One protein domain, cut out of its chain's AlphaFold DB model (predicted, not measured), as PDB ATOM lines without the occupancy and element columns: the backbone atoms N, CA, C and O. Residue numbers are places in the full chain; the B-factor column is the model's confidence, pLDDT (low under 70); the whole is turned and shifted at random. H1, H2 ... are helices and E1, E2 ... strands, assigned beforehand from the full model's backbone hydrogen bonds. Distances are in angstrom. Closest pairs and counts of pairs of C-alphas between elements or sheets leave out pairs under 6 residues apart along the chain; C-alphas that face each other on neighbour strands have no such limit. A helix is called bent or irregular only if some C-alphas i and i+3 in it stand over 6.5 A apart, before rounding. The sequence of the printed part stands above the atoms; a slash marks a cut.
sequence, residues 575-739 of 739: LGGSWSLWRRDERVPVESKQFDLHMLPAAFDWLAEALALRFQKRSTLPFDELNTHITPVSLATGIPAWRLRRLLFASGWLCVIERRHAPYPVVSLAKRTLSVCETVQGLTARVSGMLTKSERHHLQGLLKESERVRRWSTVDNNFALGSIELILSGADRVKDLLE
ATOM      1  N   LEU A 575     107.857  91.872  84.740       30.28
ATOM      2  CA  LEU A 575     108.747  93.048  84.782       30.28
ATOM      3  C   LEU A 575     108.678  93.815  86.124       30.28
ATOM      4  O   LEU A 575     109.298  94.863  86.285       30.28
ATOM      5  N   GLY A 576     107.982  93.269  87.125       29.17
ATOM      6  CA  GLY A 576     108.390  93.387  88.517       29.17
ATOM      7  C   GLY A 576     109.545  92.434  88.843       29.17
ATOM      8  O   GLY A 576     109.383  91.544  89.678       29.17
ATOM      9  N   GLY A 577     110.738  92.687  88.284       24.88
ATOM     10  CA  GLY A 577     111.969  92.312  88.990       24.88
ATOM     11  C   GLY A 577     111.876  92.883  90.406       24.88
ATOM     12  O   GLY A 577     111.356  93.987  90.547       24.88
ATOM     13  N   SER A 578     112.274  92.120  91.431       30.86
ATOM     14  CA  SER A 578     111.832  92.222  92.840       30.86
ATOM     15  C   SER A 578     111.820  93.635  93.454       30.86
ATOM     16  O   SER A 578     112.651  93.990  94.286       30.86
ATOM     17  N   TRP A 579     110.821  94.421  93.063       32.28
ATOM     18  CA  TRP A 579     110.527  95.767  93.518       32.28
ATOM     19  C   TRP A 579     109.182  95.695  94.197       32.28
ATOM     20  O   TRP A 579     108.108  95.767  93.593       32.28
ATOM     21  N   SER A 580     109.276  95.490  95.498       28.53
ATOM     22  CA  SER A 580     108.153  95.448  96.397       28.53
ATOM     23  C   SER A 580     107.475  96.824  96.440       28.53
ATOM     24  O   SER A 580     107.787  97.664  97.280       28.53
ATOM     25  N   LEU A 581     106.466  97.027  95.579       33.38
ATOM     26  CA  LEU A 581     105.388  97.997  95.850       33.38
ATOM     27  C   LEU A 581     104.748  97.727  97.224       33.38
ATOM     28  O   LEU A 581     104.219  98.636  97.859       33.38
ATOM     29  N   TRP A 582     104.894  96.493  97.708       34.44
ATOM     30  CA  TRP A 582     104.871  96.144  99.116       34.44
ATOM     31  C   TRP A 582     106.092  96.700  99.874       34.44
ATOM     32  O   TRP A 582     106.986  95.952 100.273       34.44
ATOM     33  N   ARG A 583     106.019  97.960 100.309       28.02
ATOM     34  CA  ARG A 583     106.123  98.061 101.769       28.02
ATOM     35  C   ARG A 583     104.996  97.189 102.323       28.02
ATOM     36  O   ARG A 583     103.857  97.330 101.875       28.02
ATOM     37  N   ARG A 584     105.282  96.322 103.296       30.05
ATOM     38  CA  ARG A 584     104.241  95.835 104.216       30.05
ATOM     39  C   ARG A 584     103.840  96.982 105.157       30.05
ATOM     40  O   ARG A 584     103.921  96.845 106.368       30.05
ATOM     41  N   ASP A 585     103.438  98.103 104.569       32.12
ATOM     42  CA  ASP A 585     102.631  99.102 105.243       32.12
ATOM     43  C   ASP A 585     101.198  98.649 104.996       32.12
ATOM     44  O   ASP A 585     100.794  98.414 103.851       32.12
ATOM     45  N   GLU A 586     100.472  98.456 106.086       33.94
ATOM     46  CA  GLU A 586      99.094  97.990 106.148       33.94
ATOM     47  C   GLU A 586      98.193  98.902 105.306       33.94
ATOM     48  O   GLU A 586      97.711  99.941 105.758       33.94
ATOM     49  N   ARG A 587      97.976  98.547 104.034       38.44
ATOM     50  CA  ARG A 587      97.059  99.299 103.181       38.44
ATOM     51  C   ARG A 587      95.630  98.910 103.517       38.44
ATOM     52  O   ARG A 587      95.197  97.798 103.223       38.44
ATOM     53  N   VAL A 588      94.918  99.880 104.086       38.12
ATOM     54  CA  VAL A 588      93.455  99.922 104.170       38.12
ATOM     55  C   VAL A 588      92.857  99.453 102.831       38.12
ATOM     56  O   VAL A 588      93.359  99.878 101.782       38.12
ATOM     57  N   PRO A 589      91.819  98.594 102.828       46.56
ATOM     58  CA  PRO A 589      91.131  98.208 101.602       46.56
ATOM     59  C   PRO A 589      90.708  99.451 100.815       46.56
ATOM     60  O   PRO A 589      89.981 100.295 101.331       46.56
ATOM     61  N   VAL A 590      91.179  99.579  99.573       55.66
ATOM     62  CA  VAL A 590      90.776 100.694  98.708       55.66
ATOM     63  C   VAL A 590      89.305 100.507  98.363       55.66
ATOM     64  O   VAL A 590      88.928  99.473  97.800       55.66
ATOM     65  N   GLU A 591      88.479 101.503  98.690       62.41
ATOM     66  CA  GLU A 591      87.053 101.455  98.382       62.41
ATOM     67  C   GLU A 591      86.839 101.179  96.891       62.41
ATOM     68  O   GLU A 591      87.439 101.792  95.998       62.41
ATOM     69  N   SER A 592      85.989 100.192  96.633       67.88
ATOM     70  CA  SER A 592      85.693  99.678  95.305       67.88
ATOM     71  C   SER A 592      84.202  99.806  95.042       67.88
ATOM     72  O   SER A 592      83.385  99.654  95.949       67.88
ATOM     73  N   LYS A 593      83.846 100.099  93.794       78.44
ATOM     74  CA  LYS A 593      82.481 100.391  93.373       78.44
ATOM     75  C   LYS A 593      82.159  99.659  92.072       78.44
ATOM     76  O   LYS A 593      83.024  99.469  91.213       78.44
ATOM     77  N   GLN A 594      80.894  99.273  91.929       81.31
ATOM     78  CA  GLN A 594      80.340  98.810  90.663       81.31
ATOM     79  C   GLN A 594      80.025 100.007  89.762       81.31
ATOM     80  O   GLN A 594      79.312 100.937  90.145       81.31
ATOM     81  N   PHE A 595      80.541  99.947  88.544       82.44
ATOM     82  CA  PHE A 595      80.279 100.862  87.447       82.44
ATOM     83  C   PHE A 595      79.532 100.122  86.333       82.44
ATOM     84  O   PHE A 595      79.458  98.888  86.309       82.44
ATOM     85  N   ASP A 596      78.976 100.878  85.393       86.12
ATOM     86  CA  ASP A 596      78.458 100.300  84.160       86.12
ATOM     87  C   ASP A 596      79.568  99.601  83.351       86.12
ATOM     88  O   ASP A 596      80.734 100.001  83.409       86.12
ATOM     89  N   LEU A 597      79.199  98.550  82.616       84.88
ATOM     90  CA  LEU A 597      80.112  97.735  81.813       84.88
ATOM     91  C   LEU A 597      80.880  98.565  80.771       84.88
ATOM     92  O   LEU A 597      82.068  98.326  80.530       84.88
ATOM     93  N   HIS A 598      80.217  99.557  80.174       85.88
ATOM     94  CA  HIS A 598      80.802 100.354  79.096       85.88
ATOM     95  C   HIS A 598      81.630 101.538  79.599       85.88
ATOM     96  O   HIS A 598      82.456 102.062  78.859       85.88
ATOM     97  N   MET A 599      81.515 101.902  80.883       83.12
ATOM     98  CA  MET A 599      82.320 102.963  81.502       83.12
ATOM     99  C   MET A 599      83.743 102.494  81.852       83.12
ATOM    100  O   MET A 599      84.127 102.490  83.026       83.12
ATOM    101  N   LEU A 600      84.542 102.103  80.853       82.00
ATOM    102  CA  LEU A 600      86.008 102.072  80.966       82.00
ATOM    103  C   LEU A 600      86.586 103.495  80.812       82.00
ATOM    104  O   LEU A 600      85.979 104.335  80.150       82.00
ATOM    105  N   PRO A 601      87.769 103.800  81.382       85.75
ATOM    106  CA  PRO A 601      88.468 105.042  81.067       85.75
ATOM    107  C   PRO A 601      88.914 105.018  79.599       85.75
ATOM    108  O   PRO A 601      89.574 104.065  79.181       85.75
ATOM    109  N   ALA A 602      88.594 106.070  78.839       87.69
ATOM    110  CA  ALA A 602      88.722 106.098  77.376       87.69
ATOM    111  C   ALA A 602      90.117 105.699  76.851       87.69
ATOM    112  O   ALA A 602      90.219 104.972  75.870       87.69
ATOM    113  N   ALA A 603      91.186 106.065  77.572       88.94
ATOM    114  CA  ALA A 603      92.561 105.644  77.282       88.94
ATOM    115  C   ALA A 603      92.706 104.123  77.088       88.94
ATOM    116  O   ALA A 603      93.418 103.665  76.198       88.94
ATOM    117  N   PHE A 604      92.040 103.341  77.939       89.06
ATOM    118  CA  PHE A 604      92.080 101.883  77.908       89.06
ATOM    119  C   PHE A 604      91.054 101.281  76.959       89.06
ATOM    120  O   PHE A 604      91.300 100.196  76.451       89.06
ATOM    121  N   ASP A 605      89.949 101.983  76.706       89.75
ATOM    122  CA  ASP A 605      88.971 101.612  75.684       89.75
ATOM    123  C   ASP A 605      89.648 101.641  74.302       89.75
ATOM    124  O   ASP A 605      89.750 100.617  73.634       89.75
ATOM    125  N   TRP A 606      90.281 102.765  73.938       92.00
ATOM    126  CA  TRP A 606      91.013 102.902  72.674       92.00
ATOM    127  C   TRP A 606      92.155 101.890  72.530       92.00
ATOM    128  O   TRP A 606      92.324 101.303  71.460       92.00
ATOM    129  N   LEU A 607      92.922 101.666  73.608       92.06
ATOM    130  CA  LEU A 607      93.979 100.652  73.633       92.06
ATOM    131  C   LEU A 607      93.416  99.233  73.506       92.06
ATOM    132  O   LEU A 607      94.049  98.428  72.836       92.06
ATOM    133  N   ALA A 608      92.261  98.915  74.100       91.12
ATOM    134  CA  ALA A 608      91.627  97.608  73.941       91.12
ATOM    135  C   ALA A 608      91.241  97.361  72.480       91.12
ATOM    136  O   ALA A 608      91.617  96.328  71.945       91.12
ATOM    137  N   GLU A 609      90.583  98.317  71.815       90.31
ATOM    138  CA  GLU A 609      90.199  98.173  70.403       90.31
ATOM    139  C   GLU A 609      91.427  98.028  69.483       90.31
ATOM    140  O   GLU A 609      91.494  97.117  68.654       90.31
ATOM    141  N   ALA A 610      92.439  98.887  69.652       88.50
ATOM    142  CA  ALA A 610      93.641  98.854  68.817       88.50
ATOM    143  C   ALA A 610      94.471  97.582  69.049       88.50
ATOM    144  O   ALA A 610      94.887  96.929  68.090       88.50
ATOM    145  N   LEU A 611      94.682  97.187  70.310       87.75
ATOM    146  CA  LEU A 611      95.383  95.945  70.637       87.75
ATOM    147  C   LEU A 611      94.560  94.712  70.249       87.75
ATOM    148  O   LEU A 611      95.159  93.705  69.885       87.75
ATOM    149  N   ALA A 612      93.228  94.771  70.263       83.88
ATOM    150  CA  ALA A 612      92.390  93.657  69.844       83.88
ATOM    151  C   ALA A 612      92.525  93.363  68.352       83.88
ATOM    152  O   ALA A 612      92.861  92.235  68.010       83.88
ATOM    153  N   LEU A 613      92.389  94.368  67.477       72.75
ATOM    154  CA  LEU A 613      92.619  94.193  66.032       72.75
ATOM    155  C   LEU A 613      94.005  93.625  65.723       72.75
ATOM    156  O   LEU A 613      94.185  92.836  64.796       72.75
ATOM    157  N   ARG A 614      95.000  94.018  66.522       75.19
ATOM    158  CA  ARG A 614      96.339  93.448  66.453       75.19
ATOM    159  C   ARG A 614      96.339  91.976  66.900       75.19
ATOM    160  O   ARG A 614      96.774  91.130  66.128       75.19
ATOM    161  N   PHE A 615      95.838  91.641  68.092       71.69
ATOM    162  CA  PHE A 615      95.853  90.269  68.642       71.69
ATOM    163  C   PHE A 615      94.832  89.293  68.019       71.69
ATOM    164  O   PHE A 615      94.917  88.083  68.225       71.69
ATOM    165  N   GLN A 616      93.880  89.784  67.229       63.66
ATOM    166  CA  GLN A 616      93.053  88.965  66.338       63.66
ATOM    167  C   GLN A 616      93.890  88.403  65.176       63.66
ATOM    168  O   GLN A 616      93.636  87.290  64.726       63.66
ATOM    169  N   LYS A 617      94.933  89.126  64.735       52.72
ATOM    170  CA  LYS A 617      95.804  88.721  63.619       52.72
ATOM    171  C   LYS A 617      97.147  88.100  64.038       52.72
ATOM    172  O   LYS A 617      97.716  87.328  63.272       52.72
ATOM    173  N   ARG A 618      97.638  88.371  65.256       57.00
ATOM    174  CA  ARG A 618      98.919  87.847  65.790       57.00
ATOM    175  C   ARG A 618      98.832  87.425  67.256       57.00
ATOM    176  O   ARG A 618      97.994  87.927  67.994       57.00
ATOM    177  N   SER A 619      99.779  86.618  67.733       52.44
ATOM    178  CA  SER A 619      99.851  86.254  69.163       52.44
ATOM    179  C   SER A 619     100.788  87.140  70.012       52.44
ATOM    180  O   SER A 619     100.610  87.231  71.230       52.44
ATOM    181  N   THR A 620     101.759  87.835  69.398       59.28
ATOM    182  CA  THR A 620     102.736  88.699  70.099       59.28
ATOM    183  C   THR A 620     102.963  90.038  69.385       59.28
ATOM    184  O   THR A 620     102.727  90.149  68.189       59.28
ATOM    185  N   LEU A 621     103.409  91.058  70.118       66.12
ATOM    186  CA  LEU A 621     103.531  92.455  69.695       66.12
ATOM    187  C   LEU A 621     104.919  93.019  70.087       66.12
ATOM    188  O   LEU A 621     105.335  92.857  71.241       66.12
ATOM    189  N   PRO A 622     105.639  93.694  69.172       71.12
ATOM    190  CA  PRO A 622     106.839  94.466  69.490       71.12
ATOM    191  C   PRO A 622     106.657  95.489  70.608       71.12
ATOM    192  O   PRO A 622     105.642  96.171  70.694       71.12
ATOM    193  N   PHE A 623     107.672  95.673  71.452       73.50
ATOM    194  CA  PHE A 623     107.611  96.722  72.471       73.50
ATOM    195  C   PHE A 623     107.599  98.132  71.864       73.50
ATOM    196  O   PHE A 623     106.914  99.010  72.384       73.50
ATOM    197  N   ASP A 624     108.298  98.342  70.746       72.88
ATOM    198  CA  ASP A 624     108.336  99.639  70.063       72.88
ATOM    199  C   ASP A 624     107.011  99.967  69.370       72.88
ATOM    200  O   ASP A 624     106.505 101.076  69.515       72.88
ATOM    201  N   GLU A 625     106.364  98.990  68.737       74.31
ATOM    202  CA  GLU A 625     105.018  99.163  68.176       74.31
ATOM    203  C   GLU A 625     103.934  99.244  69.276       74.31
ATOM    204  O   GLU A 625     102.971 100.002  69.172       74.31
ATOM    205  N   LEU A 626     104.111  98.576  70.423       82.94
ATOM    206  CA  LEU A 626     103.272  98.854  71.595       82.94
ATOM    207  C   LEU A 626     103.401 100.336  71.994       82.94
ATOM    208  O   LEU A 626     102.402 100.977  72.327       82.94
ATOM    209  N   ASN A 627     104.605 100.912  71.917       85.88
ATOM    210  CA  ASN A 627     104.804 102.341  72.147       85.88
ATOM    211  C   ASN A 627     104.196 103.215  71.024       85.88
ATOM    212  O   ASN A 627     103.753 104.319  71.346       85.88
ATOM    213  N   THR A 628     104.082 102.759  69.765       84.06
ATOM    214  CA  THR A 628     103.351 103.506  68.711       84.06
ATOM    215  C   THR A 628     101.848 103.581  68.968       84.06
ATOM    216  O   THR A 628     101.235 104.570  68.591       84.06
ATOM    217  N   HIS A 629     101.257 102.604  69.663       88.88
ATOM    218  CA  HIS A 629      99.856 102.670  70.107       88.88
ATOM    219  C   HIS A 629      99.677 103.477  71.409       88.88
ATOM    220  O   HIS A 629      98.700 104.207  71.572       88.88
ATOM    221  N   ILE A 630     100.625 103.389  72.350       90.62
ATOM    222  CA  ILE A 630     100.535 104.074  73.653       90.62
ATOM    223  C   ILE A 630     100.864 105.572  73.564       90.62
ATOM    224  O   ILE A 630     100.286 106.365  74.309       90.62
ATOM    225  N   THR A 631     101.799 105.985  72.706       90.81
ATOM    226  CA  THR A 631     102.278 107.380  72.665       90.81
ATOM    227  C   THR A 631     101.193 108.360  72.182       90.81
ATOM    228  O   THR A 631     100.969 109.354  72.873       90.81
ATOM    229  N   PRO A 632     100.429 108.076  71.109       90.12
ATOM    230  CA  PRO A 632      99.237 108.840  70.730       90.12
ATOM    231  C   PRO A 632      98.187 108.977  71.849       90.12
ATOM    232  O   PRO A 632      97.711 110.084  72.107       90.12
ATOM    233  N   VAL A 633      97.903 107.904  72.601       91.81
ATOM    234  CA  VAL A 633      96.992 107.945  73.765       91.81
ATOM    235  C   VAL A 633      97.567 108.784  74.906       91.81
ATOM    236  O   VAL A 633      96.831 109.495  75.591       91.81
ATOM    237  N   SER A 634      98.885 108.731  75.112       90.81
ATOM    238  CA  SER A 634      99.582 109.542  76.112       90.81
ATOM    239  C   SER A 634      99.428 111.037  75.834       90.81
ATOM    240  O   SER A 634      99.131 111.792  76.759       90.81
ATOM    241  N   LEU A 635      99.543 111.442  74.565       88.88
ATOM    242  CA  LEU A 635      99.286 112.814  74.118       88.88
ATOM    243  C   LEU A 635      97.811 113.190  74.318       88.88
ATOM    244  O   LEU A 635      97.515 114.153  75.016       88.88
ATOM    245  N   ALA A 636      96.884 112.372  73.810       89.38
ATOM    246  CA  ALA A 636      95.443 112.633  73.864       89.38
ATOM    247  C   ALA A 636      94.843 112.719  75.284       89.38
ATOM    248  O   ALA A 636      93.741 113.235  75.452       89.38
ATOM    249  N   THR A 637      95.526 112.181  76.302       88.19
ATOM    250  CA  THR A 637      95.019 112.096  77.687       88.19
ATOM    251  C   THR A 637      95.886 112.810  78.721       88.19
ATOM    252  O   THR A 637      95.500 112.896  79.886       88.19
ATOM    253  N   GLY A 638      97.089 113.256  78.345       84.75
ATOM    254  CA  GLY A 638      98.108 113.748  79.277       84.75
ATOM    255  C   GLY A 638      98.678 112.687  80.236       84.75
ATOM    256  O   GLY A 638      99.521 113.009  81.075       84.75
ATOM    257  N   ILE A 639      98.255 111.417  80.153       86.06
ATOM    258  CA  ILE A 639      98.770 110.341  81.010       86.06
ATOM    259  C   ILE A 639     100.124 109.881  80.453       86.06
ATOM    260  O   ILE A 639     100.169 109.436  79.308       86.06
ATOM    261  N   PRO A 640     101.231 109.890  81.224       86.81
ATOM    262  CA  PRO A 640     102.541 109.491  80.704       86.81
ATOM    263  C   PRO A 640     102.563 108.066  80.130       86.81
ATOM    264  O   PRO A 640     102.124 107.121  80.792       86.81
ATOM    265  N   ALA A 641     103.149 107.894  78.941       86.69
ATOM    266  CA  ALA A 641     103.199 106.621  78.213       86.69
ATOM    267  C   ALA A 641     103.714 105.445  79.065       86.69
ATOM    268  O   ALA A 641     103.136 104.358  79.059       86.69
ATOM    269  N   TRP A 642     104.748 105.667  79.886       82.19
ATOM    270  CA  TRP A 642     105.279 104.643  80.793       82.19
ATOM    271  C   TRP A 642     104.249 104.160  81.832       82.19
ATOM    272  O   TRP A 642     104.296 102.998  82.243       82.19
ATOM    273  N   ARG A 643     103.317 105.027  82.253       81.75
ATOM    274  CA  ARG A 643     102.271 104.729  83.243       81.75
ATOM    275  C   ARG A 643     101.132 103.934  82.611       81.75
ATOM    276  O   ARG A 643     100.727 102.936  83.201       81.75
ATOM    277  N   LEU A 644     100.687 104.320  81.410       85.44
ATOM    278  CA  LEU A 644      99.749 103.528  80.599       85.44
ATOM    279  C   LEU A 644     100.307 102.116  80.379       85.44
ATOM    280  O   LEU A 644      99.687 101.130  80.773       85.44
ATOM    281  N   ARG A 645     101.543 102.028  79.874       86.38
ATOM    282  CA  ARG A 645     102.264 100.771  79.640       86.38
ATOM    283  C   ARG A 645     102.350  99.897  80.890       86.38
ATOM    284  O   ARG A 645     102.042  98.712  80.834       86.38
ATOM    285  N   ARG A 646     102.725 100.472  82.041       80.88
ATOM    286  CA  ARG A 646     102.799  99.742  83.318       80.88
ATOM    287  C   ARG A 646     101.439  99.186  83.750       80.88
ATOM    288  O   ARG A 646     101.404  98.089  84.301       80.88
ATOM    289  N   LEU A 647     100.347  99.913  83.508       79.94
ATOM    290  CA  LEU A 647      98.999  99.468  83.865       79.94
ATOM    291  C   LEU A 647      98.535  98.280  83.010       79.94
ATOM    292  O   LEU A 647      97.969  97.358  83.584       79.94
ATOM    293  N   LEU A 648      98.865  98.234  81.711       84.75
ATOM    294  CA  LEU A 648      98.562  97.085  80.833       84.75
ATOM    295  C   LEU A 648      99.218  95.772  81.306       84.75
ATOM    296  O   LEU A 648      98.622  94.700  81.202       84.75
ATOM    297  N   PHE A 649     100.439  95.836  81.845       79.50
ATOM    298  CA  PHE A 649     101.095  94.661  82.432       79.50
ATOM    299  C   PHE A 649     100.562  94.336  83.835       79.50
ATOM    300  O   PHE A 649     100.344  93.174  84.164       79.50
ATOM    301  N   ALA A 650     100.336  95.353  84.674       72.44
ATOM    302  CA  ALA A 650      99.882  95.161  86.051       72.44
ATOM    303  C   ALA A 650      98.439  94.630  86.156       72.44
ATOM    304  O   ALA A 650      98.107  93.985  87.146       72.44
ATOM    305  N   SER A 651      97.595  94.882  85.151       69.62
ATOM    306  CA  SER A 651      96.223  94.363  85.060       69.62
ATOM    307  C   SER A 651      96.114  92.954  84.477       69.62
ATOM    308  O   SER A 651      95.009  92.418  84.415       69.62
ATOM    309  N   GLY A 652      97.217  92.374  83.989       70.56
ATOM    310  CA  GLY A 652      97.160  91.137  83.213       70.56
ATOM    311  C   GLY A 652      96.411  91.299  81.886       70.56
ATOM    312  O   GLY A 652      95.701  90.385  81.478       70.56
ATOM    313  N   TRP A 653      96.534  92.449  81.212       83.12
ATOM    314  CA  TRP A 653      96.167  92.562  79.792       83.12
ATOM    315  C   TRP A 653      97.302  92.045  78.907       83.12
ATOM    316  O   TRP A 653      97.068  91.284  77.973       83.12
ATOM    317  N   LEU A 654      98.542  92.415  79.234       81.44
ATOM    318  CA  LEU A 654      99.746  91.994  78.523       81.44
ATOM    319  C   LEU A 654     100.696  91.241  79.456       81.44
ATOM    320  O   LEU A 654     100.788  91.545  80.647       81.44
ATOM    321  N   CYS A 655     101.469  90.311  78.906       74.94
ATOM    322  CA  CYS A 655     102.639  89.727  79.561       74.94
ATOM    323  C   CYS A 655     103.871  89.805  78.647       74.94
ATOM    324  O   CYS A 655     103.748  89.929  77.429       74.94
ATOM    325  N   VAL A 656     105.062  89.785  79.244       67.38
ATOM    326  CA  VAL A 656     106.343  89.877  78.526       67.38
ATOM    327  C   VAL A 656     106.881  88.480  78.255       67.38
ATOM    328  O   VAL A 656     106.840  87.620  79.132       67.38
ATOM    329  N   ILE A 657     107.408  88.277  77.050       61.16
ATOM    330  CA  ILE A 657     108.134  87.075  76.652       61.16
ATOM    331  C   ILE A 657     109.623  87.439  76.603       61.16
ATOM    332  O   ILE A 657     110.081  88.124  75.688       61.16
ATOM    333  N   GLU A 658     110.381  87.001  77.609       51.75
ATOM    334  CA  GLU A 658     111.836  87.183  77.660       51.75
ATOM    335  C   GLU A 658     112.528  86.146  76.754       51.75
ATOM    336  O   GLU A 658     112.407  84.938  76.963       51.75
ATOM    337  N   ARG A 659     113.276  86.606  75.742       45.47
ATOM    338  CA  ARG A 659     114.087  85.760  74.847       45.47
ATOM    339  C   ARG A 659     115.572  86.000  75.110       45.47
ATOM    340  O   ARG A 659     116.041  87.124  74.977       45.47
ATOM    341  N   ARG A 660     116.337  84.941  75.412       36.81
ATOM    342  CA  ARG A 660     117.774  85.026  75.774       36.81
ATOM    343  C   ARG A 660     118.695  85.633  74.704       36.81
ATOM    344  O   ARG A 660     119.803  86.033  75.046       36.81
ATOM    345  N   HIS A 661     118.256  85.691  73.447       35.84
ATOM    346  CA  HIS A 661     119.045  86.207  72.319       35.84
ATOM    347  C   HIS A 661     118.329  87.323  71.532       35.84
ATOM    348  O   HIS A 661     118.762  87.664  70.437       35.84
ATOM    349  N   ALA A 662     117.236  87.891  72.062       39.88
ATOM    350  CA  ALA A 662     116.563  89.030  71.437       39.88
ATOM    351  C   ALA A 662     117.018  90.338  72.114       39.88
ATOM    352  O   ALA A 662     116.927  90.428  73.339       39.88
ATOM    353  N   PRO A 663     117.461  91.364  71.364       38.75
ATOM    354  CA  PRO A 663     117.874  92.642  71.950       38.75
ATOM    355  C   PRO A 663     116.710  93.479  72.518       38.75
ATOM    356  O   PRO A 663     116.955  94.423  73.266       38.75
ATOM    357  N   TYR A 664     115.455  93.129  72.204       50.69
ATOM    358  CA  TYR A 664     114.254  93.858  72.623       50.69
ATOM    359  C   TYR A 664     113.188  92.907  73.196       50.69
ATOM    360  O   TYR A 664     113.032  91.792  72.686       50.69
ATOM    361  N   PRO A 665     112.432  93.316  74.235       60.56
ATOM    362  CA  PRO A 665     111.341  92.514  74.780       60.56
ATOM    363  C   PRO A 665     110.157  92.440  73.804       60.56
ATOM    364  O   PRO A 665     109.853  93.402  73.099       60.56
ATOM    365  N   VAL A 666     109.441  91.314  73.813       61.56
ATOM    366  CA  VAL A 666     108.189  91.122  73.062       61.56
ATOM    367  C   VAL A 666     107.043  90.948  74.057       61.56
ATOM    368  O   VAL A 666     107.250  90.406  75.146       61.56
ATOM    369  N   VAL A 667     105.839  91.407  73.721       70.25
ATOM    370  CA  VAL A 667     104.651  91.270  74.580       70.25
ATOM    371  C   VAL A 667     103.638  90.321  73.954       70.25
ATOM    372  O   VAL A 667     103.587  90.185  72.739       70.25
ATOM    373  N   SER A 668     102.794  89.686  74.756       71.44
ATOM    374  CA  SER A 668     101.667  88.878  74.273       71.44
ATOM    375  C   SER A 668     100.409  89.159  75.083       71.44
ATOM    376  O   SER A 668     100.493  89.672  76.204       71.44
ATOM    377  N   LEU A 669      99.248  88.841  74.507       78.00
ATOM    378  CA  LEU A 669      97.968  88.934  75.199       78.00
ATOM    379  C   LEU A 669      97.956  87.944  76.372       78.00
ATOM    380  O   LEU A 669      98.083  86.731  76.185       78.00
ATOM    381  N   ALA A 670      97.808  88.453  77.591       75.00
ATOM    382  CA  ALA A 670      97.749  87.605  78.770       75.00
ATOM    383  C   ALA A 670      96.414  86.840  78.820       75.00
ATOM    384  O   ALA A 670      95.361  87.340  78.415       75.00
ATOM    385  N   LYS A 671      96.443  85.602  79.332       71.81
ATOM    386  CA  LYS A 671      95.224  84.800  79.507       71.81
ATOM    387  C   LYS A 671      94.288  85.506  80.491       71.81
ATOM    388  O   LYS A 671      94.705  85.803  81.610       71.81
ATOM    389  N   ARG A 672      93.025  85.701  80.088       74.38
ATOM    390  CA  ARG A 672      91.954  86.176  80.977       74.38
ATOM    391  C   ARG A 672      91.928  85.316  82.236       74.38
ATOM    392  O   ARG A 672      91.865  84.089  82.144       74.38
ATOM    393  N   THR A 673      91.983  85.951  83.399       68.06
ATOM    394  CA  THR A 673      91.846  85.267  84.681       68.06
ATOM    395  C   THR A 673      90.393  85.316  85.118       68.06
ATOM    396  O   THR A 673      89.752  86.366  85.121       68.06
ATOM    397  N   LEU A 674      89.874  84.149  85.477       69.06
ATOM    398  CA  LEU A 674      88.554  83.979  86.052       69.06
ATOM    399  C   LEU A 674      88.717  83.677  87.541       69.06
ATOM    400  O   LEU A 674      89.485  82.795  87.919       69.06
ATOM    401  N   SER A 675      87.956  84.374  88.373       69.19
ATOM    402  CA  SER A 675      87.724  83.982  89.765       69.19
ATOM    403  C   SER A 675      86.227  83.811  89.981       69.19
ATOM    404  O   SER A 675      85.441  84.621  89.499       69.19
ATOM    405  N   VAL A 676      85.824  82.744  90.667       72.19
ATOM    406  CA  VAL A 676      84.417  82.425  90.927       72.19
ATOM    407  C   VAL A 676      84.219  82.327  92.432       72.19
ATOM    408  O   VAL A 676      85.036  81.724  93.126       72.19
ATOM    409  N   CYS A 677      83.157  82.949  92.932       71.38
ATOM    410  CA  CYS A 677      82.774  82.949  94.334       71.38
ATOM    411  C   CYS A 677      81.260  82.741  94.439       71.38
ATOM    412  O   CYS A 677      80.486  83.443  93.786       71.38
ATOM    413  N   GLU A 678      80.828  81.798  95.268       67.06
ATOM    414  CA  GLU A 678      79.420  81.687  95.644       67.06
ATOM    415  C   GLU A 678      79.068  82.796  96.639       67.06
ATOM    416  O   GLU A 678      79.797  83.060  97.597       67.06
ATOM    417  N   THR A 679      77.945  83.471  96.406       63.78
ATOM    418  CA  THR A 679      77.452  84.550  97.264       63.78
ATOM    419  C   THR A 679      75.975  84.343  97.579       63.78
ATOM    420  O   THR A 679      75.270  83.604  96.895       63.78
ATOM    421  N   VAL A 680      75.466  85.063  98.581       59.00
ATOM    422  CA  VAL A 680      74.043  85.024  98.974       59.00
ATOM    423  C   VAL A 680      73.102  85.470  97.835       59.00
ATOM    424  O   VAL A 680      71.913  85.174  97.870       59.00
ATOM    425  N   GLN A 681      73.619  86.164  96.812       59.16
ATOM    426  CA  GLN A 681      72.859  86.629  95.642       59.16
ATOM    427  C   GLN A 681      72.994  85.710  94.412       59.16
ATOM    428  O   GLN A 681      72.468  86.041  93.352       59.16
ATOM    429  N   GLY A 682      73.692  84.575  94.538       68.56
ATOM    430  CA  GLY A 682      74.007  83.662  93.438       68.56
ATOM    431  C   GLY A 682      75.509  83.559  93.173       68.56
ATOM    432  O   GLY A 682      76.346  83.975  93.983       68.56
ATOM    433  N   LEU A 683      75.869  82.995  92.024       77.75
ATOM    434  CA  LEU A 683      77.264  82.801  91.649       77.75
ATOM    435  C   LEU A 683      77.856  84.106  91.105       77.75
ATOM    436  O   LEU A 683      77.370  84.643  90.113       77.75
ATOM    437  N   THR A 684      78.919  84.614  91.729       75.94
ATOM    438  CA  THR A 684      79.668  85.771  91.223       75.94
ATOM    439  C   THR A 684      80.950  85.310  90.541       75.94
ATOM    440  O   THR A 684      81.857  84.783  91.186       75.94
ATOM    441  N   ALA A 685      81.051  85.540  89.236       75.56
ATOM    442  CA  ALA A 685      82.253  85.315  88.447       75.56
ATOM    443  C   ALA A 685      82.903  86.661  88.092       75.56
ATOM    444  O   ALA A 685      82.241  87.570  87.602       75.56
ATOM    445  N   ARG A 686      84.208  86.808  88.329       75.69
ATOM    446  CA  ARG A 686      84.986  87.999  87.964       75.69
ATOM    447  C   ARG A 686      86.035  87.651  86.923       75.69
ATOM    448  O   ARG A 686      86.912  86.825  87.185       75.69
ATOM    449  N   VAL A 687      85.955  88.315  85.775       75.19
ATOM    450  CA  VAL A 687      86.884  88.194  84.648       75.19
ATOM    451  C   VAL A 687      87.832  89.389  84.655       75.19
ATOM    452  O   VAL A 687      87.390  90.539  84.617       75.19
ATOM    453  N   SER A 688      89.140  89.132  84.681       75.06
ATOM    454  CA  SER A 688      90.176  90.160  84.516       75.06
ATOM    455  C   SER A 688      91.013  89.869  83.271       75.06
ATOM    456  O   SER A 688      91.431  88.738  83.037       75.06
ATOM    457  N   GLY A 689      91.238  90.896  82.457       74.62
ATOM    458  CA  GLY A 689      91.928  90.810  81.170       74.62
ATOM    459  C   GLY A 689      91.388  91.859  80.199       74.62
ATOM    460  O   GLY A 689      90.474  92.610  80.543       74.62
ATOM    461  N   MET A 690      91.967  91.931  79.002       86.62
ATOM    462  CA  MET A 690      91.494  92.823  77.938       86.62
ATOM    463  C   MET A 690      90.174  92.300  77.362       86.62
ATOM    464  O   MET A 690      90.053  91.088  77.167       86.62
ATOM    465  N   LEU A 691      89.213  93.191  77.102       85.56
ATOM    466  CA  LEU A 691      87.914  92.934  76.464       85.56
ATOM    467  C   LEU A 691      87.511  94.164  75.635       85.56
ATOM    468  O   LEU A 691      87.581  95.277  76.158       85.56
ATOM    469  N   THR A 692      87.085  93.974  74.385       88.06
ATOM    470  CA  THR A 692      86.634  95.082  73.516       88.06
ATOM    471  C   THR A 692      85.222  95.560  73.846       88.06
ATOM    472  O   THR A 692      84.489  94.970  74.645       88.06
ATOM    473  N   LYS A 693      84.802  96.660  73.222       88.00
ATOM    474  CA  LYS A 693      83.412  97.121  73.161       88.00
ATOM    475  C   LYS A 693      82.502  96.044  72.572       88.00
ATOM    476  O   LYS A 693      81.466  95.772  73.176       88.00
ATOM    477  N   SER A 694      82.900  95.389  71.483       81.81
ATOM    478  CA  SER A 694      82.111  94.325  70.845       81.81
ATOM    479  C   SER A 694      81.946  93.109  71.747       81.81
ATOM    480  O   SER A 694      80.816  92.711  72.013       81.81
ATOM    481  N   GLU A 695      83.034  92.602  72.334       85.00
ATOM    482  CA  GLU A 695      82.975  91.470  73.269       85.00
ATOM    483  C   GLU A 695      82.115  91.787  74.503       85.00
ATOM    484  O   GLU A 695      81.387  90.930  74.996       85.00
ATOM    485  N   ARG A 696      82.152  93.033  75.002       88.25
ATOM    486  CA  ARG A 696      81.275  93.480  76.098       88.25
ATOM    487  C   ARG A 696      79.802  93.519  75.688       88.25
ATOM    488  O   ARG A 696      78.959  93.133  76.494       88.25
ATOM    489  N   HIS A 697      79.480  93.961  74.470       87.81
ATOM    490  CA  HIS A 697      78.108  93.926  73.952       87.81
ATOM    491  C   HIS A 697      77.626  92.486  73.739       87.81
ATOM    492  O   HIS A 697      76.512  92.161  74.143       87.81
ATOM    493  N   HIS A 698      78.469  91.613  73.179       84.62
ATOM    494  CA  HIS A 698      78.163  90.195  73.000       84.62
ATOM    495  C   HIS A 698      77.909  89.508  74.349       84.62
ATOM    496  O   HIS A 698      76.831  88.959  74.568       84.62
ATOM    497  N   LEU A 699      78.832  89.661  75.306       85.38
ATOM    498  CA  LEU A 699      78.691  89.161  76.675       85.38
ATOM    499  C   LEU A 699      77.402  89.658  77.342       85.38
ATOM    500  O   LEU A 699      76.722  88.875  77.994       85.38
ATOM    501  N   GLN A 700      77.048  90.935  77.172       87.56
ATOM    502  CA  GLN A 700      75.808  91.504  77.706       87.56
ATOM    503  C   GLN A 700      74.552  90.919  77.034       87.56
ATOM    504  O   GLN A 700      73.540  90.744  77.709       87.56
ATOM    505  N   GLY A 701      74.616  90.592  75.739       85.56
ATOM    506  CA  GLY A 701      73.534  89.948  74.987       85.56
ATOM    507  C   GLY A 701      73.323  88.461  75.305       85.56
ATOM    508  O   GLY A 701      72.226  87.952  75.093       85.56
ATOM    509  N   LEU A 702      74.332  87.771  75.849       86.50
ATOM    510  CA  LEU A 702      74.248  86.360  76.264       86.50
ATOM    511  C   LEU A 702      73.637  86.141  77.666       86.50
ATOM    512  O   LEU A 702      73.481  84.992  78.101       86.50
ATOM    513  N   LEU A 703      73.322  87.213  78.401       86.19
ATOM    514  CA  LEU A 703      72.781  87.143  79.761       86.19
ATOM    515  C   LEU A 703      71.268  86.925  79.771       86.19
ATOM    516  O   LEU A 703      70.521  87.533  79.006       86.19
ATOM    517  N   LYS A 704      70.799  86.098  80.707       86.06
ATOM    518  CA  LYS A 704      69.365  85.946  81.005       86.06
ATOM    519  C   LYS A 704      68.848  87.150  81.804       86.06
ATOM    520  O   LYS A 704      69.619  87.818  82.481       86.06
ATOM    521  N   GLU A 705      67.531  87.365  81.829       80.94
ATOM    522  CA  GLU A 705      66.886  88.482  82.558       80.94
ATOM    523  C   GLU A 705      67.225  88.553  84.064       80.94
ATOM    524  O   GLU A 705      67.166  89.622  84.674       80.94
ATOM    525  N   SER A 706      67.577  87.419  84.679       81.25
ATOM    526  CA  SER A 706      68.000  87.318  86.082       81.25
ATOM    527  C   SER A 706      69.508  87.504  86.304       81.25
ATOM    528  O   SER A 706      69.939  87.652  87.447       81.25
ATOM    529  N   GLU A 707      70.310  87.502  85.238       87.12
ATOM    530  CA  GLU A 707      71.769  87.619  85.269       87.12
ATOM    531  C   GLU A 707      72.185  89.092  85.101       87.12
ATOM    532  O   GLU A 707      71.455  89.910  84.539       87.12
ATOM    533  N   ARG A 708      73.345  89.482  85.641       86.50
ATOM    534  CA  ARG A 708      73.808  90.883  85.605       86.50
ATOM    535  C   ARG A 708      75.298  90.979  85.335       86.50
ATOM    536  O   ARG A 708      76.074  90.192  85.864       86.50
ATOM    537  N   VAL A 709      75.693  92.015  84.598       87.62
ATOM    538  CA  VAL A 709      77.093  92.377  84.360       87.62
ATOM    539  C   VAL A 709      77.367  93.812  84.803       87.62
ATOM    540  O   VAL A 709      76.583  94.723  84.530       87.62
ATOM    541  N   ARG A 710      78.481  94.021  85.508       86.25
ATOM    542  CA  ARG A 710      78.995  95.332  85.937       86.25
ATOM    543  C   ARG A 710      80.518  95.353  85.841       86.25
ATOM    544  O   ARG A 710      81.156  94.305  85.823       86.25
ATOM    545  N   ARG A 711      81.127  96.542  85.824       84.31
ATOM    546  CA  ARG A 711      82.582  96.681  85.987       84.31
ATOM    547  C   ARG A 711      82.909  96.993  87.443       84.31
ATOM    548  O   ARG A 711      82.456  98.002  87.975       84.31
ATOM    549  N   TRP A 712      83.711  96.155  88.085       76.00
ATOM    550  CA  TRP A 712      84.202  96.363  89.446       76.00
ATOM    551  C   TRP A 712      85.547  97.096  89.410       76.00
ATOM    552  O   TRP A 712      86.514  96.574  88.848       76.00
ATOM    553  N   SER A 713      85.630  98.296  89.990       75.69
ATOM    554  CA  SER A 713      86.855  99.114  89.991       75.69
ATOM    555  C   SER A 713      86.983  99.990  91.246       75.69
ATOM    556  O   SER A 713      86.036 100.122  92.019       75.69
ATOM    557  N   THR A 714      88.148 100.603  91.466       72.62
ATOM    558  CA  THR A 714      88.381 101.553  92.572       72.62
ATOM    559  C   THR A 714      87.584 102.845  92.377       72.62
ATOM    560  O   THR A 714      87.464 103.305  91.239       72.62
ATOM    561  N   VAL A 715      87.126 103.475  93.465       65.44
ATOM    562  CA  VAL A 715      86.292 104.699  93.432       65.44
ATOM    563  C   VAL A 715      86.863 105.815  92.543       65.44
ATOM    564  O   VAL A 715      86.106 106.394  91.766       65.44
ATOM    565  N   ASP A 716      88.179 106.058  92.574       60.78
ATOM    566  CA  ASP A 716      88.831 107.133  91.798       60.78
ATOM    567  C   ASP A 716      88.713 106.989  90.271       60.78
ATOM    568  O   ASP A 716      88.935 107.967  89.560       60.78
ATOM    569  N   ASN A 717      88.385 105.787  89.775       58.44
ATOM    570  CA  ASN A 717      88.107 105.361  88.390       58.44
ATOM    571  C   ASN A 717      89.166 105.647  87.290       58.44
ATOM    572  O   ASN A 717      89.353 104.838  86.383       58.44
ATOM    573  N   ASN A 718      89.914 106.744  87.376       53.19
ATOM    574  CA  ASN A 718      90.787 107.298  86.337       53.19
ATOM    575  C   ASN A 718      92.054 106.466  86.059       53.19
ATOM    576  O   ASN A 718      92.708 106.658  85.037       53.19
ATOM    577  N   PHE A 719      92.418 105.541  86.955       59.50
ATOM    578  CA  PHE A 719      93.647 104.737  86.858       59.50
ATOM    579  C   PHE A 719      93.448 103.251  87.188       59.50
ATOM    580  O   PHE A 719      94.407 102.570  87.552       59.50
ATOM    581  N   ALA A 720      92.222 102.736  87.054       63.19
ATOM    582  CA  ALA A 720      91.910 101.340  87.342       63.19
ATOM    583  C   ALA A 720      91.070 100.696  86.230       63.19
ATOM    584  O   ALA A 720      89.909 101.046  85.999       63.19
ATOM    585  N   LEU A 721      91.680  99.705  85.577       66.50
ATOM    586  CA  LEU A 721      91.047  98.836  84.583       66.50
ATOM    587  C   LEU A 721      89.910  98.004  85.196       66.50
ATOM    588  O   LEU A 721      88.840  97.884  84.599       66.50
ATOM    589  N   GLY A 722      90.101  97.541  86.433       70.69
ATOM    590  CA  GLY A 722      89.107  96.761  87.163       70.69
ATOM    591  C   GLY A 722      88.946  95.338  86.624       70.69
ATOM    592  O   GLY A 722      89.788  94.838  85.881       70.69
ATOM    593  N   SER A 723      87.846  94.701  87.014       77.25
ATOM    594  CA  SER A 723      87.407  93.394  86.508       77.25
ATOM    595  C   SER A 723      85.946  93.479  86.073       77.25
ATOM    596  O   SER A 723      85.191  94.282  86.626       77.25
ATOM    597  N   ILE A 724      85.533  92.677  85.093       81.50
ATOM    598  CA  ILE A 724      84.110  92.494  84.797       81.50
ATOM    599  C   ILE A 724      83.549  91.532  85.839       81.50
ATOM    600  O   ILE A 724      84.079  90.440  86.015       81.50
ATOM    601  N   GLU A 725      82.488  91.939  86.523       82.56
ATOM    602  CA  GLU A 725      81.755  91.135  87.492       82.56
ATOM    603  C   GLU A 725      80.431  90.673  86.878       82.56
ATOM    604  O   GLU A 725      79.611  91.484  86.442       82.56
ATOM    605  N   LEU A 726      80.253  89.356  86.841       82.75
ATOM    606  CA  LEU A 726      79.086  88.637  86.354       82.75
ATOM    607  C   LEU A 726      78.369  88.007  87.549       82.75
ATOM    608  O   LEU A 726      78.967  87.231  88.294       82.75
ATOM    609  N   ILE A 727      77.088  88.316  87.714       85.44
ATOM    610  CA  ILE A 727      76.188  87.664  88.668       85.44
ATOM    611  C   ILE A 727      75.323  86.706  87.849       85.44
ATOM    612  O   ILE A 727      74.532  87.148  87.014       85.44
ATOM    613  N   LEU A 728      75.529  85.404  88.046       83.25
ATOM    614  CA  LEU A 728      75.019  84.335  87.188       83.25
ATOM    615  C   LEU A 728      74.030  83.423  87.916       83.25
ATOM    616  O   LEU A 728      74.094  83.241  89.134       83.25
ATOM    617  N   SER A 729      73.138  82.806  87.137       81.44
ATOM    618  CA  SER A 729      72.061  81.953  87.651       81.44
ATOM    619  C   SER A 729      72.519  80.577  88.164       81.44
ATOM    620  O   SER A 729      71.776  79.931  88.899       81.44
ATOM    621  N   GLY A 730      73.735  80.132  87.827       75.12
ATOM    622  CA  GLY A 730      74.311  78.861  88.282       75.12
ATOM    623  C   GLY A 730      75.730  78.623  87.753       75.12
ATOM    624  O   GLY A 730      76.201  79.367  86.895       75.12
ATOM    625  N   ALA A 731      76.408  77.590  88.266       70.31
ATOM    626  CA  ALA A 731      77.802  77.266  87.926       70.31
ATOM    627  C   ALA A 731      78.016  76.957  86.435       70.31
ATOM    628  O   ALA A 731      78.979  77.444  85.847       70.31
ATOM    629  N   ASP A 732      77.091  76.226  85.808       73.94
ATOM    630  CA  ASP A 732      77.200  75.810  84.401       73.94
ATOM    631  C   ASP A 732      77.292  77.013  83.443       73.94
ATOM    632  O   ASP A 732      78.047  76.994  82.472       73.94
ATOM    633  N   ARG A 733      76.632  78.127  83.792       78.81
ATOM    634  CA  ARG A 733      76.636  79.384  83.022       78.81
ATOM    635  C   ARG A 733      78.003  80.043  82.915       78.81
ATOM    636  O   ARG A 733      78.222  80.825  81.999       78.81
ATOM    637  N   VAL A 734      78.927  79.746  83.830       68.44
ATOM    638  CA  VAL A 734      80.317  80.209  83.714       68.44
ATOM    639  C   VAL A 734      80.984  79.582  82.499       68.44
ATOM    640  O   VAL A 734      81.790  80.238  81.848       68.44
ATOM    641  N   LYS A 735      80.653  78.326  82.188       66.94
ATOM    642  CA  LYS A 735      81.224  77.614  81.052       66.94
ATOM    643  C   LYS A 735      80.616  78.110  79.735       66.94
ATOM    644  O   LYS A 735      81.371  78.483  78.844       66.94
ATOM    645  N   ASP A 736      79.288  78.235  79.680       70.94
ATOM    646  CA  ASP A 736      78.534  78.766  78.525       70.94
ATOM    647  C   ASP A 736      78.952  80.179  78.064       70.94
ATOM    648  O   ASP A 736      78.604  80.585  76.961       70.94
ATOM    649  N   LEU A 737      79.588  80.970  78.937       67.88
ATOM    650  CA  LEU A 737      79.983  82.366  78.682       67.88
ATOM    651  C   LEU A 737      81.502  82.534  78.465       67.88
ATOM    652  O   LEU A 737      81.990  83.667  78.409       67.88
ATOM    653  N   LEU A 738      82.261  81.433  78.430       56.00
ATOM    654  CA  LEU A 738      83.727  81.423  78.304       56.00
ATOM    655  C   LEU A 738      84.262  80.469  77.221       56.00
ATOM    656  O   LEU A 738      85.455  80.552  76.904       56.00
ATOM    657  N   GLU A 739      83.412  79.580  76.695       49.97
ATOM    658  CA  GLU A 739      83.571  78.944  75.377       49.97
ATOM    659  C   GLU A 739      83.126  79.915  74.269       49.97
ATOM    660  O   GLU A 739      83.891  80.013  73.282       49.97
TER     661      GLU A 739
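AT A GLANCE: This is residues 575 to 739 of the 739 residues of an uncharacterized protein of Klebsiella pneumoniae (UniProt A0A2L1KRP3). Two lobes sit end to end: in one, a strongly twisted sheet of E1, E7, E8, E6 and E5 is grazed by the short helices H4 and H5; in the other, a cluster of H1, H2 and H3 grazes a small sheet of E2, E4 and E3. Residues 577 to 589 stick out as a wide loop before E1. The printed part has 165 residues, with five named helices and eight named strands in the order E1 H1 E2 H2 H3 E3 E4 E5 E6 H4 E7 E8 H5; the class is mixed, helices and strands, and both sheets are antiparallel. The whole is compact, with a radius of gyration of the C-alphas of 17.2 A and spans of 51 by 43 by 34 A.

HOW THE PARTS SIT: The larger sheet runs E1 (592 to 595), E7 (708 to 714), E8 (723 to 728), E6 (682 to 688), E5 (673 to 679). N 595 and O 711 of E1 and E7 are 2.8 A apart, N 710 and O 725 of E7 and E8 2.9 A, N 726 and O 685 of E8 and E6 2.8 A, and N 677 and O 684 of the hairpin E5 and E6 2.8 A, each within hydrogen-bond range. H4 (693 to 701) only grazes this sheet with residues 696 to 700, and H5 (732 to 736) with residues 733 to 734. E6, H4 and E7 form a split strand-helix-strand unit, two strands running the same way with E8 between them, and its crossover is right-handed. H1 (602 to 617) is close to but not clearly touching H4, the C-alphas of Glu 609 and Lys 693 being 7.4 A apart. With residues 603 to 610 alone H1 touches H2 (623 to 637), closest at the C-alphas of Ala 603 and Val 633, 6.1 A, at a shallow tilt of 27 degrees, opposite ways. H2 touches H3 (641 to 650) at a steep tilt of 65 degrees, closest at the C-alphas of Ser 634 and Ala 641, 5.1 A. These three helices only graze the sheet E2 (620 to 622), E4 (666 to 669), E3 (654 to 657), where N 621 and O 667 are 2.8 A apart and N 655 and O 668 2.9 A. E2, H2, H3 and E3 form the other split unit, with E4 between its strands and a right-handed crossover. In H3, H4 and H5 every O i to N i+4 pair is within hydrogen-bond range; H1 has 11 of 12 and H2 9 of 11.

IN THESE COORDINATES: E1 begins at C-alpha 592, (85.693, 99.678, 95.305), and H5 ends at C-alpha 736, (78.534, 78.766, 78.525). E5 measures 19.1 A, E6 19.6 A, E7 19.4 A and E8 15.4 A; H1 measures 23.3 A, H2 20.5 A and H3 14.3 A. H2 is neither bent nor irregular, but only just: C-alphas 629 and 632 are 6.2 A apart.

THE WHOLE: The two C-alphas farthest apart, those of His 661 and Glu 705, are 53.2 A apart. The printed part has no cut, and no link is long. The mean pLDDT of the printed part is 71.8, and 56 residues are under 70, among them 575 to 592 and 656 to 666.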